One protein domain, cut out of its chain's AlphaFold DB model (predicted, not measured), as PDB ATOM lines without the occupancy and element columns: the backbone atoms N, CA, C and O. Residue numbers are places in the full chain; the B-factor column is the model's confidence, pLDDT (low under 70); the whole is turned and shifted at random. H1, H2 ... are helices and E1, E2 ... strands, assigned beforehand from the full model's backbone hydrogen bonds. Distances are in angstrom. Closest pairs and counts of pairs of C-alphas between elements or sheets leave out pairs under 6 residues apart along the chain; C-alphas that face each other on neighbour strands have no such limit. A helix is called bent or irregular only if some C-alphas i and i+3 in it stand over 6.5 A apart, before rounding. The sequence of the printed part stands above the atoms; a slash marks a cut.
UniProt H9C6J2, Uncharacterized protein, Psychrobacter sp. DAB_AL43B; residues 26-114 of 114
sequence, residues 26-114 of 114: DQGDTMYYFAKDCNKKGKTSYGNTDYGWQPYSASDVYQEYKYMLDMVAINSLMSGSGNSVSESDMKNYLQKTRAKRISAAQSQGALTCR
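AT A GLANCE: This is residues 26 to 114 of the 114 residues of an uncharacterized protein of Psychrobacter sp. DAB_AL43B (UniProt H9C6J2). H1 sits in the middle, with H2 and H3b on it and a small antiparallel sheet, E2 E1 E3, at one end; H2 and H3a reach away, and residues 78 to 83 stick out. The printed part has 89 residues, in order H1 E1 E2 H2 H3 E3, mostly helix, only just loose, close to compact (radius of gyration of the C-alphas 14.7 A), spanning 46 by 26 by 22 A.

IN THESE COORDINATES: H1, residues 26 to 39, begins at C-alpha (151.599, 179.536, 170.127). E1 is 45 to 49, E2 52 to 55. H2, 58 to 78, measures 30.1 A. H3, 87 to 107, one helix by its hydrogen bonds, is bent, C-alphas 96 and 99 being 7.5 A apart: arms H3a, 87 to 96, and H3b, 99 to 107. E3, 111 to 113, ends at (169.484, 178.561, 163.698).

HOW THE PARTS SIT: H1 is on the sheet, two layers, height 9.5 A. With residues 58 to 65 alone H2 touches H1, opposite ways, a shallow tilt of 31 degrees; closest C-alphas Gly 28 and Tyr 65, 4.8 A. Hairpin E1 and E2 has N 47 and O 54 within hydrogen-bond range, 2.9 A.

THE WHOLE: No cut; residues 79 to 84 are under 70 in pLDDT.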
ATOM      1  N   ASP A  26     150.406 179.070 169.443       90.62
ATOM      2  CA  ASP A  26     151.599 179.536 170.127       90.62
ATOM      3  C   ASP A  26     152.881 178.916 169.533       90.62
ATOM      4  O   ASP A  26     153.882 179.621 169.360       90.62
ATOM      5  N   GLN A  27     152.871 177.642 169.141       90.56
ATOM      6  CA  GLN A  27     153.995 177.033 168.426       90.56
ATOM      7  C   GLN A  27     154.221 177.699 167.062       90.56
ATOM      8  O   GLN A  27     155.352 178.086 166.768       90.56
ATOM      9  N   GLY A  28     153.154 177.937 166.293       92.12
ATOM     10  CA  GLY A  28     153.207 178.636 165.007       92.12
ATOM     11  C   GLY A  28     153.799 180.043 165.126       92.12
ATOM     12  O   GLY A  28     154.735 180.382 164.402       92.12
ATOM     13  N   ASP A  29     153.350 180.847 166.101       95.38
ATOM     14  CA  ASP A  29     153.949 182.164 166.382       95.38
ATOM     15  C   ASP A  29     155.441 182.048 166.753       95.38
ATOM     16  O   ASP A  29     156.276 182.803 166.253       95.38
ATOM     17  N   THR A  30     155.793 181.083 167.606       95.88
ATOM     18  CA  THR A  30     157.176 180.880 168.069       95.88
ATOM     19  C   THR A  30     158.099 180.529 166.902       95.88
ATOM     20  O   THR A  30     159.142 181.163 166.729       95.88
ATOM     21  N   MET A  31     157.702 179.555 166.082       95.31
ATOM     22  CA  MET A  31     158.465 179.082 164.929       95.31
ATOM     23  C   MET A  31     158.572 180.155 163.842       95.31
ATOM     24  O   MET A  31     159.667 180.397 163.334       95.31
ATOM     25  N   TYR A  32     157.481 180.867 163.532       96.50
ATOM     26  CA  TYR A  32     157.481 181.926 162.520       96.50
ATOM     27  C   TYR A  32     158.466 183.046 162.867       96.50
ATOM     28  O   TYR A  32     159.311 183.421 162.049       96.50
ATOM     29  N   TYR A  33     158.391 183.585 164.088       97.69
ATOM     30  CA  TYR A  33     159.264 184.689 164.483       97.69
ATOM     31  C   TYR A  33     160.711 184.246 164.709       97.69
ATOM     32  O   TYR A  33     161.624 185.001 164.377       97.69
ATOM     33  N   PHE A  34     160.932 183.019 165.185       97.38
ATOM     34  CA  PHE A  34     162.270 182.441 165.232       97.38
ATOM     35  C   PHE A  34     162.896 182.345 163.834       97.38
ATOM     36  O   PHE A  34     164.011 182.826 163.627       97.38
ATOM     37  N   ALA A  35     162.173 181.782 162.861       97.12
ATOM     38  CA  ALA A  35     162.637 181.674 161.480       97.12
ATOM     39  C   ALA A  35     162.876 183.048 160.852       97.12
ATOM     40  O   ALA A  35     163.904 183.272 160.219       97.12
ATOM     41  N   LYS A  36     161.985 184.014 161.097       97.19
ATOM     42  CA  LYS A  36     162.162 185.396 160.638       97.19
ATOM     43  C   LYS A  36     163.454 186.016 161.177       97.19
ATOM     44  O   LYS A  36     164.174 186.667 160.423       97.19
ATOM     45  N   ASP A  37     163.762 185.820 162.456       96.88
ATOM     46  CA  ASP A  37     164.993 186.338 163.059       96.88
ATOM     47  C   ASP A  37     166.243 185.559 162.634       96.88
ATOM     48  O   ASP A  37     167.325 186.141 162.552       96.88
ATOM     49  N   CYS A  38     166.109 184.272 162.317       96.69
ATOM     50  CA  CYS A  38     167.181 183.473 161.733       96.69
ATOM     51  C   CYS A  38     167.512 183.932 160.301       96.69
ATOM     52  O   CYS A  38     168.673 184.208 159.994       96.69
ATOM     53  N   ASN A  39     166.490 184.162 159.474       96.31
ATOM     54  CA  ASN A  39     166.636 184.661 158.105       96.31
ATOM     55  C   ASN A  39     167.290 186.048 158.059       96.31
ATOM     56  O   ASN A  39     168.145 186.297 157.213       96.31
ATOM     57  N   LYS A  40     166.967 186.945 159.008       97.25
ATOM     58  CA  LYS A  40     167.649 188.252 159.143       97.25
ATOM     59  C   LYS A  40     169.158 188.127 159.381       97.25
ATOM     60  O   LYS A  40     169.890 189.069 159.105       97.25
ATOM     61  N   LYS A  41     169.618 186.990 159.910       96.69
ATOM     62  CA  LYS A  41     171.039 186.682 160.134       96.69
ATOM     63  C   LYS A  41     171.674 185.944 158.947       96.69
ATOM     64  O   LYS A  41     172.818 185.521 159.069       96.69
ATOM     65  N   GLY A  42     170.948 185.752 157.842       96.94
ATOM     66  CA  GLY A  42     171.405 184.972 156.685       96.94
ATOM     67  C   GLY A  42     171.517 183.469 156.961       96.94
ATOM     68  O   GLY A  42     172.279 182.782 156.290       96.94
ATOM     69  N   LYS A  43     170.807 182.973 157.978       97.12
ATOM     70  CA  LYS A  43     170.871 181.587 158.455       97.12
ATOM     71  C   LYS A  43     169.569 180.847 158.175       97.12
ATOM     72  O   LYS A  43     168.540 181.470 157.925       97.12
ATOM     73  N   THR A  44     169.619 179.520 158.267       96.00
ATOM     74  CA  THR A  44     168.453 178.647 158.084       96.00
ATOM     75  C   THR A  44     167.909 178.184 159.434       96.00
ATOM     76  O   THR A  44     168.661 177.762 160.320       96.00
ATOM     77  N   SER A  45     166.590 178.261 159.606       96.88
ATOM     78  CA  SER A  45     165.883 177.716 160.765       96.88
ATOM     79  C   SER A  45     165.661 176.216 160.632       96.88
ATOM     80  O   SER A  45     165.209 175.740 159.594       96.88
ATOM     81  N   TYR A  46     165.924 175.488 161.717       95.31
ATOM     82  CA  TYR A  46     165.683 174.054 161.826       95.31
ATOM     83  C   TYR A  46     164.820 173.744 163.049       95.31
ATOM     84  O   TYR A  46     165.013 174.328 164.122       95.31
ATOM     85  N   GLY A  47     163.884 172.815 162.876       93.06
ATOM     86  CA  GLY A  47     163.063 172.233 163.935       93.06
ATOM     87  C   GLY A  47     163.478 170.789 164.183       93.06
ATOM     88  O   GLY A  47     163.824 170.075 163.240       93.06
ATOM     89  N   ASN A  48     163.494 170.367 165.443       91.56
ATOM     90  CA  ASN A  48     163.779 168.984 165.799       91.56
ATOM     91  C   ASN A  48     162.490 168.161 165.721       91.56
ATOM     92  O   ASN A  48     161.512 168.464 166.404       91.56
ATOM     93  N   THR A  49     162.496 167.145 164.869       85.88
ATOM     94  CA  THR A  49     161.375 166.229 164.633       85.88
ATOM     95  C   THR A  49     161.806 164.805 164.968       85.88
ATOM     96  O   THR A  49     162.988 164.549 165.202       85.88
ATOM     97  N   ASP A  50     160.883 163.849 164.904       85.88
ATOM     98  CA  ASP A  50     161.219 162.427 165.060       85.88
ATOM     99  C   ASP A  50     162.207 161.928 163.983       85.88
ATOM    100  O   ASP A  50     162.940 160.965 164.195       85.88
ATOM    101  N   TYR A  51     162.293 162.630 162.846       84.56
ATOM    102  CA  TYR A  51     163.252 162.381 161.762       84.56
ATOM    103  C   TYR A  51     164.532 163.229 161.886       84.56
ATOM    104  O   TYR A  51     165.288 163.379 160.924       84.56
ATOM    105  N   GLY A  52     164.770 163.828 163.054       89.31
ATOM    106  CA  GLY A  52     165.893 164.719 163.324       89.31
ATOM    107  C   GLY A  52     165.640 166.169 162.906       89.31
ATOM    108  O   GLY A  52     164.500 166.631 162.809       89.31
ATOM    109  N   TRP A  53     166.730 166.907 162.683       91.25
ATOM    110  CA  TRP A  53     166.690 168.329 162.344       91.25
ATOM    111  C   TRP A  53     166.208 168.550 160.913       91.25
ATOM    112  O   TRP A  53     166.921 168.233 159.965       91.25
ATOM    113  N   GLN A  54     165.036 169.163 160.773       92.94
ATOM    114  CA  GLN A  54     164.445 169.491 159.480       92.94
ATOM    115  C   GLN A  54     164.449 171.007 159.270       92.94
ATOM    116  O   GLN A  54     164.039 171.745 160.177       92.94
ATOM    117  N   PRO A  55     164.938 171.501 158.117       94.00
ATOM    118  CA  PRO A  55     164.838 172.911 157.796       94.00
ATOM    119  C   PRO A  55     163.372 173.277 157.561       94.00
ATOM    120  O   PRO A  55     162.597 172.484 157.031       94.00
ATOM    121  N   TYR A  56     163.001 174.498 157.924       92.81
ATOM    122  CA  TYR A  56     161.680 175.037 157.616       92.81
ATOM    123  C   TYR A  56     161.775 176.524 157.295       92.81
ATOM    124  O   TYR A  56     162.664 177.221 157.795       92.81
ATOM    125  N   SER A  57     160.858 177.015 156.462       91.25
ATOM    126  CA  SER A  57     160.820 178.421 156.070       91.25
ATOM    127  C   SER A  57     159.837 179.224 156.927       91.25
ATOM    128  O   SER A  57     158.821 178.718 157.406       91.25
ATOM    129  N   ALA A  58     160.118 180.519 157.101       93.38
ATOM    130  CA  ALA A  58     159.194 181.423 157.783       93.38
ATOM    131  C   ALA A  58     157.855 181.558 157.034       93.38
ATOM    132  O   ALA A  58     156.828 181.780 157.668       93.38
ATOM    133  N   SER A  59     157.856 181.444 155.700       90.69
ATOM    134  CA  SER A  59     156.643 181.541 154.885       90.69
ATOM    135  C   SER A  59     155.703 180.362 155.096       90.69
ATOM    136  O   SER A  59     154.502 180.595 155.211       90.69
ATOM    137  N   ASP A  60     156.232 179.141 155.198       86.38
ATOM    138  CA  ASP A  60     155.406 177.936 155.362       86.38
ATOM    139  C   ASP A  60     154.683 177.979 156.713       86.38
ATOM    140  O   ASP A  60     153.458 177.899 156.780       86.38
ATOM    141  N   VAL A  61     155.431 178.272 157.781       90.62
ATOM    142  CA  VAL A  61     154.877 178.394 159.138       90.62
ATOM    143  C   VAL A  61     153.903 179.570 159.256       90.62
ATOM    144  O   VAL A  61     152.939 179.509 160.017       90.62
ATOM    145  N   TYR A  62     154.121 180.659 158.509       91.44
ATOM    146  CA  TYR A  62     153.224 181.813 158.555       91.44
ATOM    147  C   TYR A  62     151.809 181.475 158.068       91.44
ATOM    148  O   TYR A  62     150.852 182.011 158.625       91.44
ATOM    149  N   GLN A  63     151.659 180.596 157.072       87.81
ATOM    150  CA  GLN A  63     150.335 180.207 156.577       87.81
ATOM    151  C   GLN A  63     149.541 179.447 157.644       87.81
ATOM    152  O   GLN A  63     148.383 179.776 157.898       87.81
ATOM    153  N   GLU A  64     150.184 178.503 158.331       85.25
ATOM    154  CA  GLU A  64     149.571 177.740 159.425       85.25
ATOM    155  C   GLU A  64     149.233 178.641 160.620       85.25
ATOM    156  O   GLU A  64     148.117 178.616 161.143       85.25
ATOM    157  N   TYR A  65     150.171 179.510 161.011       88.81
ATOM    158  CA  TYR A  65     149.960 180.507 162.060       88.81
ATOM    159  C   TYR A  65     148.774 181.430 161.750       88.81
ATOM    160  O   TYR A  65     147.932 181.675 162.617       88.81
ATOM    161  N   LYS A  66     148.691 181.931 160.513       88.81
ATOM    162  CA  LYS A  66     147.606 182.809 160.072       88.81
ATOM    163  C   LYS A  66     146.260 182.093 160.097       88.81
ATOM    164  O   LYS A  66     145.314 182.629 160.662       88.81
ATOM    165  N   TYR A  67     146.191 180.879 159.556       86.81
ATOM    166  CA  TYR A  67     144.968 180.079 159.569       86.81
ATOM    167  C   TYR A  67     144.423 179.881 160.994       86.81
ATOM    168  O   TYR A  67     143.230 180.051 161.240       86.81
ATOM    169  N   MET A  68     145.296 179.592 161.964       86.12
ATOM    170  CA  MET A  68     144.883 179.444 163.362       86.12
ATOM    171  C   MET A  68     144.431 180.753 164.012       86.12
ATOM    172  O   MET A  68     143.493 180.738 164.809       86.12
ATOM    173  N   LEU A  69     145.076 181.882 163.696       86.25
ATOM    174  CA  LEU A  69     144.608 183.195 164.152       86.25
ATOM    175  C   LEU A  69     143.202 183.489 163.634       86.25
ATOM    176  O   LEU A  69     142.344 183.911 164.410       86.25
ATOM    177  N   ASP A  70     142.965 183.229 162.350       85.88
ATOM    178  CA  ASP A  70     141.673 183.461 161.712       85.88
ATOM    179  C   ASP A  70     140.590 182.571 162.356       85.88
ATOM    180  O   ASP A  70     139.487 183.038 162.637       85.88
ATOM    181  N   MET A  71     140.916 181.323 162.715       84.12
ATOM    182  CA  MET A  71     140.010 180.440 163.466       84.12
ATOM    183  C   MET A  71     139.682 180.956 164.875       84.12
ATOM    184  O   MET A  71     138.538 180.841 165.321       84.12
ATOM    185  N   VAL A  72     140.645 181.559 165.580       82.94
ATOM    186  CA  VAL A  72     140.379 182.217 166.874       82.94
ATOM    187  C   VAL A  72     139.429 183.400 166.692       82.94
ATOM    188  O   VAL A  72     138.486 183.549 167.472       82.94
ATOM    189  N   ALA A  73     139.630 184.205 165.647       80.19
ATOM    190  CA  ALA A  73     138.750 185.325 165.328       80.19
ATOM    191  C   ALA A  73     137.321 184.852 164.997       80.19
ATOM    192  O   ALA A  73     136.355 185.383 165.545       80.19
ATOM    193  N   ILE A  74     137.178 183.804 164.178       79.81
ATOM    194  CA  ILE A  74     135.880 183.203 163.831       79.81
ATOM    195  C   ILE A  74     135.173 182.669 165.082       79.81
ATOM    196  O   ILE A  74     134.001 182.978 165.301       79.81
ATOM    197  N   ASN A  75     135.877 181.935 165.947       77.19
ATOM    198  CA  ASN A  75     135.301 181.440 167.199       77.19
ATOM    199  C   ASN A  75     134.844 182.587 168.112       77.19
ATOM    200  O   ASN A  75     133.779 182.499 168.726       77.19
ATOM    201  N   SER A  76     135.608 183.682 168.173       73.81
ATOM    202  CA  SER A  76     135.222 184.870 168.937       73.81
ATOM    203  C   SER A  76     133.917 185.485 168.416       73.81
ATOM    204  O   SER A  76     133.026 185.751 169.225       73.81
ATOM    205  N   LEU A  77     133.752 185.589 167.091       72.88
ATOM    206  CA  LEU A  77     132.526 186.074 166.446       72.88
ATOM    207  C   LEU A  77     131.321 185.147 166.674       72.88
ATOM    208  O   LEU A  77     130.225 185.620 166.963       72.88
ATOM    209  N   MET A  78     131.514 183.832 166.553       74.62
ATOM    210  CA  MET A  78     130.427 182.849 166.662       74.62
ATOM    211  C   MET A  78     129.948 182.630 168.096       74.62
ATOM    212  O   MET A  78     128.792 182.278 168.320       74.62
ATOM    213  N   SER A  79     130.834 182.803 169.076       67.88
ATOM    214  CA  SER A  79     130.555 182.414 170.457       67.88
ATOM    215  C   SER A  79     129.519 183.282 171.178       67.88
ATOM    216  O   SER A  79     129.059 182.848 172.230       67.88
ATOM    217  N   GLY A  80     129.146 184.466 170.661       60.53
ATOM    218  CA  GLY A  80     128.035 185.317 171.145       60.53
ATOM    219  C   GLY A  80     128.047 185.706 172.636       60.53
ATOM    220  O   GLY A  80     127.172 186.434 173.096       60.53
ATOM    221  N   SER A  81     129.025 185.226 173.403       55.31
ATOM    222  CA  SER A  81     129.150 185.340 174.847       55.31
ATOM    223  C   SER A  81     130.335 186.249 175.148       55.31
ATOM    224  O   SER A  81     131.399 186.109 174.543       55.31
ATOM    225  N   GLY A  82     130.174 187.177 176.091       54.66
ATOM    226  CA  GLY A  82     131.193 188.168 176.464       54.66
ATOM    227  C   GLY A  82     132.492 187.606 177.068       54.66
ATOM    228  O   GLY A  82     133.260 188.371 177.635       54.66
ATOM    229  N   ASN A  83     132.737 186.296 176.957       58.69
ATOM    230  CA  ASN A  83     133.922 185.587 177.446       58.69
ATOM    231  C   ASN A  83     134.849 185.106 176.314       58.69
ATOM    232  O   ASN A  83     135.767 184.321 176.565       58.69
ATOM    233  N   SER A  84     134.612 185.511 175.064       65.06
ATOM    234  CA  SER A  84     135.456 185.091 173.949       65.06
ATOM    235  C   SER A  84     136.748 185.905 173.894       65.06
ATOM    236  O   SER A  84     136.744 187.130 174.002       65.06
ATOM    237  N   VAL A  85     137.884 185.214 173.778       71.62
ATOM    238  CA  VAL A  85     139.191 185.868 173.659       71.62
ATOM    239  C   VAL A  85     139.265 186.511 172.282       71.62
ATOM    240  O   VAL A  85     139.203 185.811 171.271       71.62
ATOM    241  N   SER A  86     139.390 187.838 172.241       79.81
ATOM    242  CA  SER A  86     139.503 188.561 170.978       79.81
ATOM    243  C   SER A  86     140.813 188.215 170.263       79.81
ATOM    244  O   SER A  86     141.831 187.897 170.889       79.81
ATOM    245  N   GLU A  87     140.830 188.344 168.936       82.56
ATOM    246  CA  GLU A  87     142.058 188.199 168.146       82.56
ATOM    247  C   GLU A  87     143.161 189.159 168.638       82.56
ATOM    248  O   GLU A  87     144.340 188.797 168.693       82.56
ATOM    249  N   SER A  88     142.784 190.371 169.061       84.81
ATOM    250  CA  SER A  88     143.704 191.349 169.647       84.81
ATOM    251  C   SER A  88     144.317 190.883 170.965       84.81
ATOM    252  O   SER A  88     145.528 191.026 171.148       84.81
ATOM    253  N   ASP A  89     143.525 190.296 171.865       86.62
ATOM    254  CA  ASP A  89     144.027 189.777 173.142       86.62
ATOM    255  C   ASP A  89     144.988 188.615 172.909       86.62
ATOM    256  O   ASP A  89     146.057 188.551 173.523       86.62
ATOM    257  N   MET A  90     144.655 187.748 171.950       88.44
ATOM    258  CA  MET A  90     145.511 186.641 171.549       88.44
ATOM    259  C   MET A  90     146.842 187.137 170.975       88.44
ATOM    260  O   MET A  90     147.909 186.730 171.435       88.44
ATOM    261  N   LYS A  91     146.816 188.086 170.028       91.00
ATOM    262  CA  LYS A  91     148.033 188.702 169.470       91.00
ATOM    263  C   LYS A  91     148.897 189.353 170.551       91.00
ATOM    264  O   LYS A  91     150.119 189.191 170.538       91.00
ATOM    265  N   ASN A  92     148.277 190.046 171.507       93.06
ATOM    266  CA  ASN A  92     148.968 190.675 172.631       93.06
ATOM    267  C   ASN A  92     149.643 189.628 173.537       93.06
ATOM    268  O   ASN A  92     150.825 189.755 173.866       93.06
ATOM    269  N   TYR A  93     148.926 188.559 173.893       92.12
ATOM    270  CA  TYR A  93     149.473 187.438 174.660       92.12
ATOM    271  C   TYR A  93     150.666 186.785 173.951       92.12
ATOM    272  O   TYR A  93     151.734 186.609 174.554       92.12
ATOM    273  N   LEU A  94     150.509 186.466 172.663       94.81
ATOM    274  CA  LEU A  94     151.558 185.850 171.858       94.81
ATOM    275  C   LEU A  94     152.794 186.748 171.830       94.81
ATOM    276  O   LEU A  94     153.884 186.302 172.190       94.81
ATOM    277  N   GLN A  95     152.623 188.037 171.527       96.25
ATOM    278  CA  GLN A  95     153.718 189.001 171.501       96.25
ATOM    279  C   GLN A  95     154.457 189.105 172.841       96.25
ATOM    280  O   GLN A  95     155.688 189.062 172.852       96.25
ATOM    281  N   LYS A  96     153.733 189.205 173.963       96.75
ATOM    282  CA  LYS A  96     154.327 189.328 175.307       96.75
ATOM    283  C   LYS A  96     155.138 188.101 175.716       96.75
ATOM    284  O   LYS A  96     156.156 188.228 176.390       96.75
ATOM    285  N   THR A  97     154.693 186.909 175.329       95.31
ATOM    286  CA  THR A  97     155.317 185.644 175.749       95.31
ATOM    287  C   THR A  97     156.349 185.112 174.755       95.31
ATOM    288  O   THR A  97     157.123 184.219 175.102       95.31
ATOM    289  N   ARG A  98     156.392 185.655 173.533       96.88
ATOM    290  CA  ARG A  98     157.189 185.147 172.408       96.88
ATOM    291  C   ARG A  98     158.659 184.948 172.733       96.88
ATOM    292  O   ARG A  98     159.175 183.856 172.528       96.88
ATOM    293  N   ALA A  99     159.328 185.971 173.263       96.50
ATOM    294  CA  ALA A  99     160.758 185.888 173.565       96.50
ATOM    295  C   ALA A  99     161.060 184.738 174.543       96.50
ATOM    296  O   ALA A  99     161.989 183.966 174.329       96.50
ATOM    297  N   LYS A 100     160.217 184.566 175.570       96.06
ATOM    298  CA  LYS A 100     160.334 183.462 176.530       96.06
ATOM    299  C   LYS A 100     160.115 182.102 175.859       96.06
ATOM    300  O   LYS A 100     160.872 181.177 176.136       96.06
ATOM    301  N   ARG A 101     159.106 181.982 174.988       96.19
ATOM    302  CA  ARG A 101     158.799 180.739 174.258       96.19
ATOM    303  C   ARG A 101     159.913 180.352 173.283       96.19
ATOM    304  O   ARG A 101     160.316 179.196 173.280       96.19
ATOM    305  N   ILE A 102     160.475 181.314 172.544       96.06
ATOM    306  CA  ILE A 102     161.629 181.088 171.658       96.06
ATOM    307  C   ILE A 102     162.838 180.609 172.467       96.06
ATOM    308  O   ILE A 102     163.398 179.560 172.156       96.06
ATOM    309  N   SER A 103     163.205 181.320 173.538       94.19
ATOM    310  CA  SER A 103     164.334 180.923 174.388       94.19
ATOM    311  C   SER A 103     164.140 179.529 174.988       94.19
ATOM    312  O   SER A 103     165.080 178.737 175.006       94.19
ATOM    313  N   ALA A 104     162.923 179.204 175.438       93.44
ATOM    314  CA  ALA A 104     162.593 177.875 175.943       93.44
ATOM    315  C   ALA A 104     162.781 176.802 174.859       93.44
ATOM    316  O   ALA A 104     163.520 175.843 175.084       93.44
ATOM    317  N   ALA A 105     162.208 177.004 173.669       93.19
ATOM    318  CA  ALA A 105     162.315 176.072 172.549       93.19
ATOM    319  C   ALA A 105     163.773 175.847 172.104       93.19
ATOM    320  O   ALA A 105     164.168 174.720 171.811       93.19
ATOM    321  N   GLN A 106     164.606 176.890 172.108       93.62
ATOM    322  CA  GLN A 106     166.037 176.746 171.832       93.62
ATOM    323  C   GLN A 106     166.762 175.973 172.943       93.62
ATOM    324  O   GLN A 106     167.525 175.056 172.653       93.62
ATOM    325  N   SER A 107     166.506 176.307 174.214       92.31
ATOM    326  CA  SER A 107     167.151 175.659 175.369       92.31
ATOM    327  C   SER A 107     166.816 174.172 175.503       92.31
ATOM    328  O   SER A 107     167.621 173.399 176.009       92.31
ATOM    329  N   GLN A 108     165.642 173.771 175.016       91.75
ATOM    330  CA  GLN A 108     165.168 172.389 175.023       91.75
ATOM    331  C   GLN A 108     165.586 171.617 173.765       91.75
ATOM    332  O   GLN A 108     165.227 170.455 173.610       91.75
ATOM    333  N   GLY A 109     166.329 172.246 172.848       91.06
ATOM    334  CA  GLY A 109     166.763 171.604 171.609       91.06
ATOM    335  C   GLY A 109     165.628 171.344 170.617       91.06
ATOM    336  O   GLY A 109     165.762 170.464 169.772       91.06
ATOM    337  N   ALA A 110     164.526 172.097 170.699       92.31
ATOM    338  CA  ALA A 110     163.439 172.031 169.725       92.31
ATOM    339  C   ALA A 110     163.730 172.893 168.485       92.31
ATOM    340  O   ALA A 110     163.348 172.526 167.379       92.31
ATOM    341  N   LEU A 111     164.430 174.023 168.658       95.19
ATOM    342  CA  LEU A 111     164.741 174.972 167.585       95.19
ATOM    343  C   LEU A 111     166.228 175.326 167.535       95.19
ATOM    344  O   LEU A 111     166.864 175.570 168.561       95.19
ATOM    345  N   THR A 112     166.782 175.432 166.327       96.50
ATOM    346  CA  THR A 112     168.161 175.896 166.112       96.50
ATOM    347  C   THR A 112     168.296 176.698 164.818       96.50
ATOM    348  O   THR A 112     167.518 176.534 163.881       96.50
ATOM    349  N   CYS A 113     169.245 177.633 164.802       97.06
ATOM    350  CA  CYS A 113     169.484 178.561 163.698       97.06
ATOM    351  C   CYS A 113     170.932 178.393 163.246       97.06
ATOM    352  O   CYS A 113     171.853 178.689 164.018       97.06
ATOM    353  N   ARG A 114     171.131 177.874 162.034       94.88
ATOM    354  CA  ARG A 114     172.445 177.454 161.534       94.88
ATOM    355  C   ARG A 114     172.811 178.217 160.277       94.88
ATOM    356  O   ARG A 114     171.958 178.325 159.373       94.88
TER     357      ARG A 114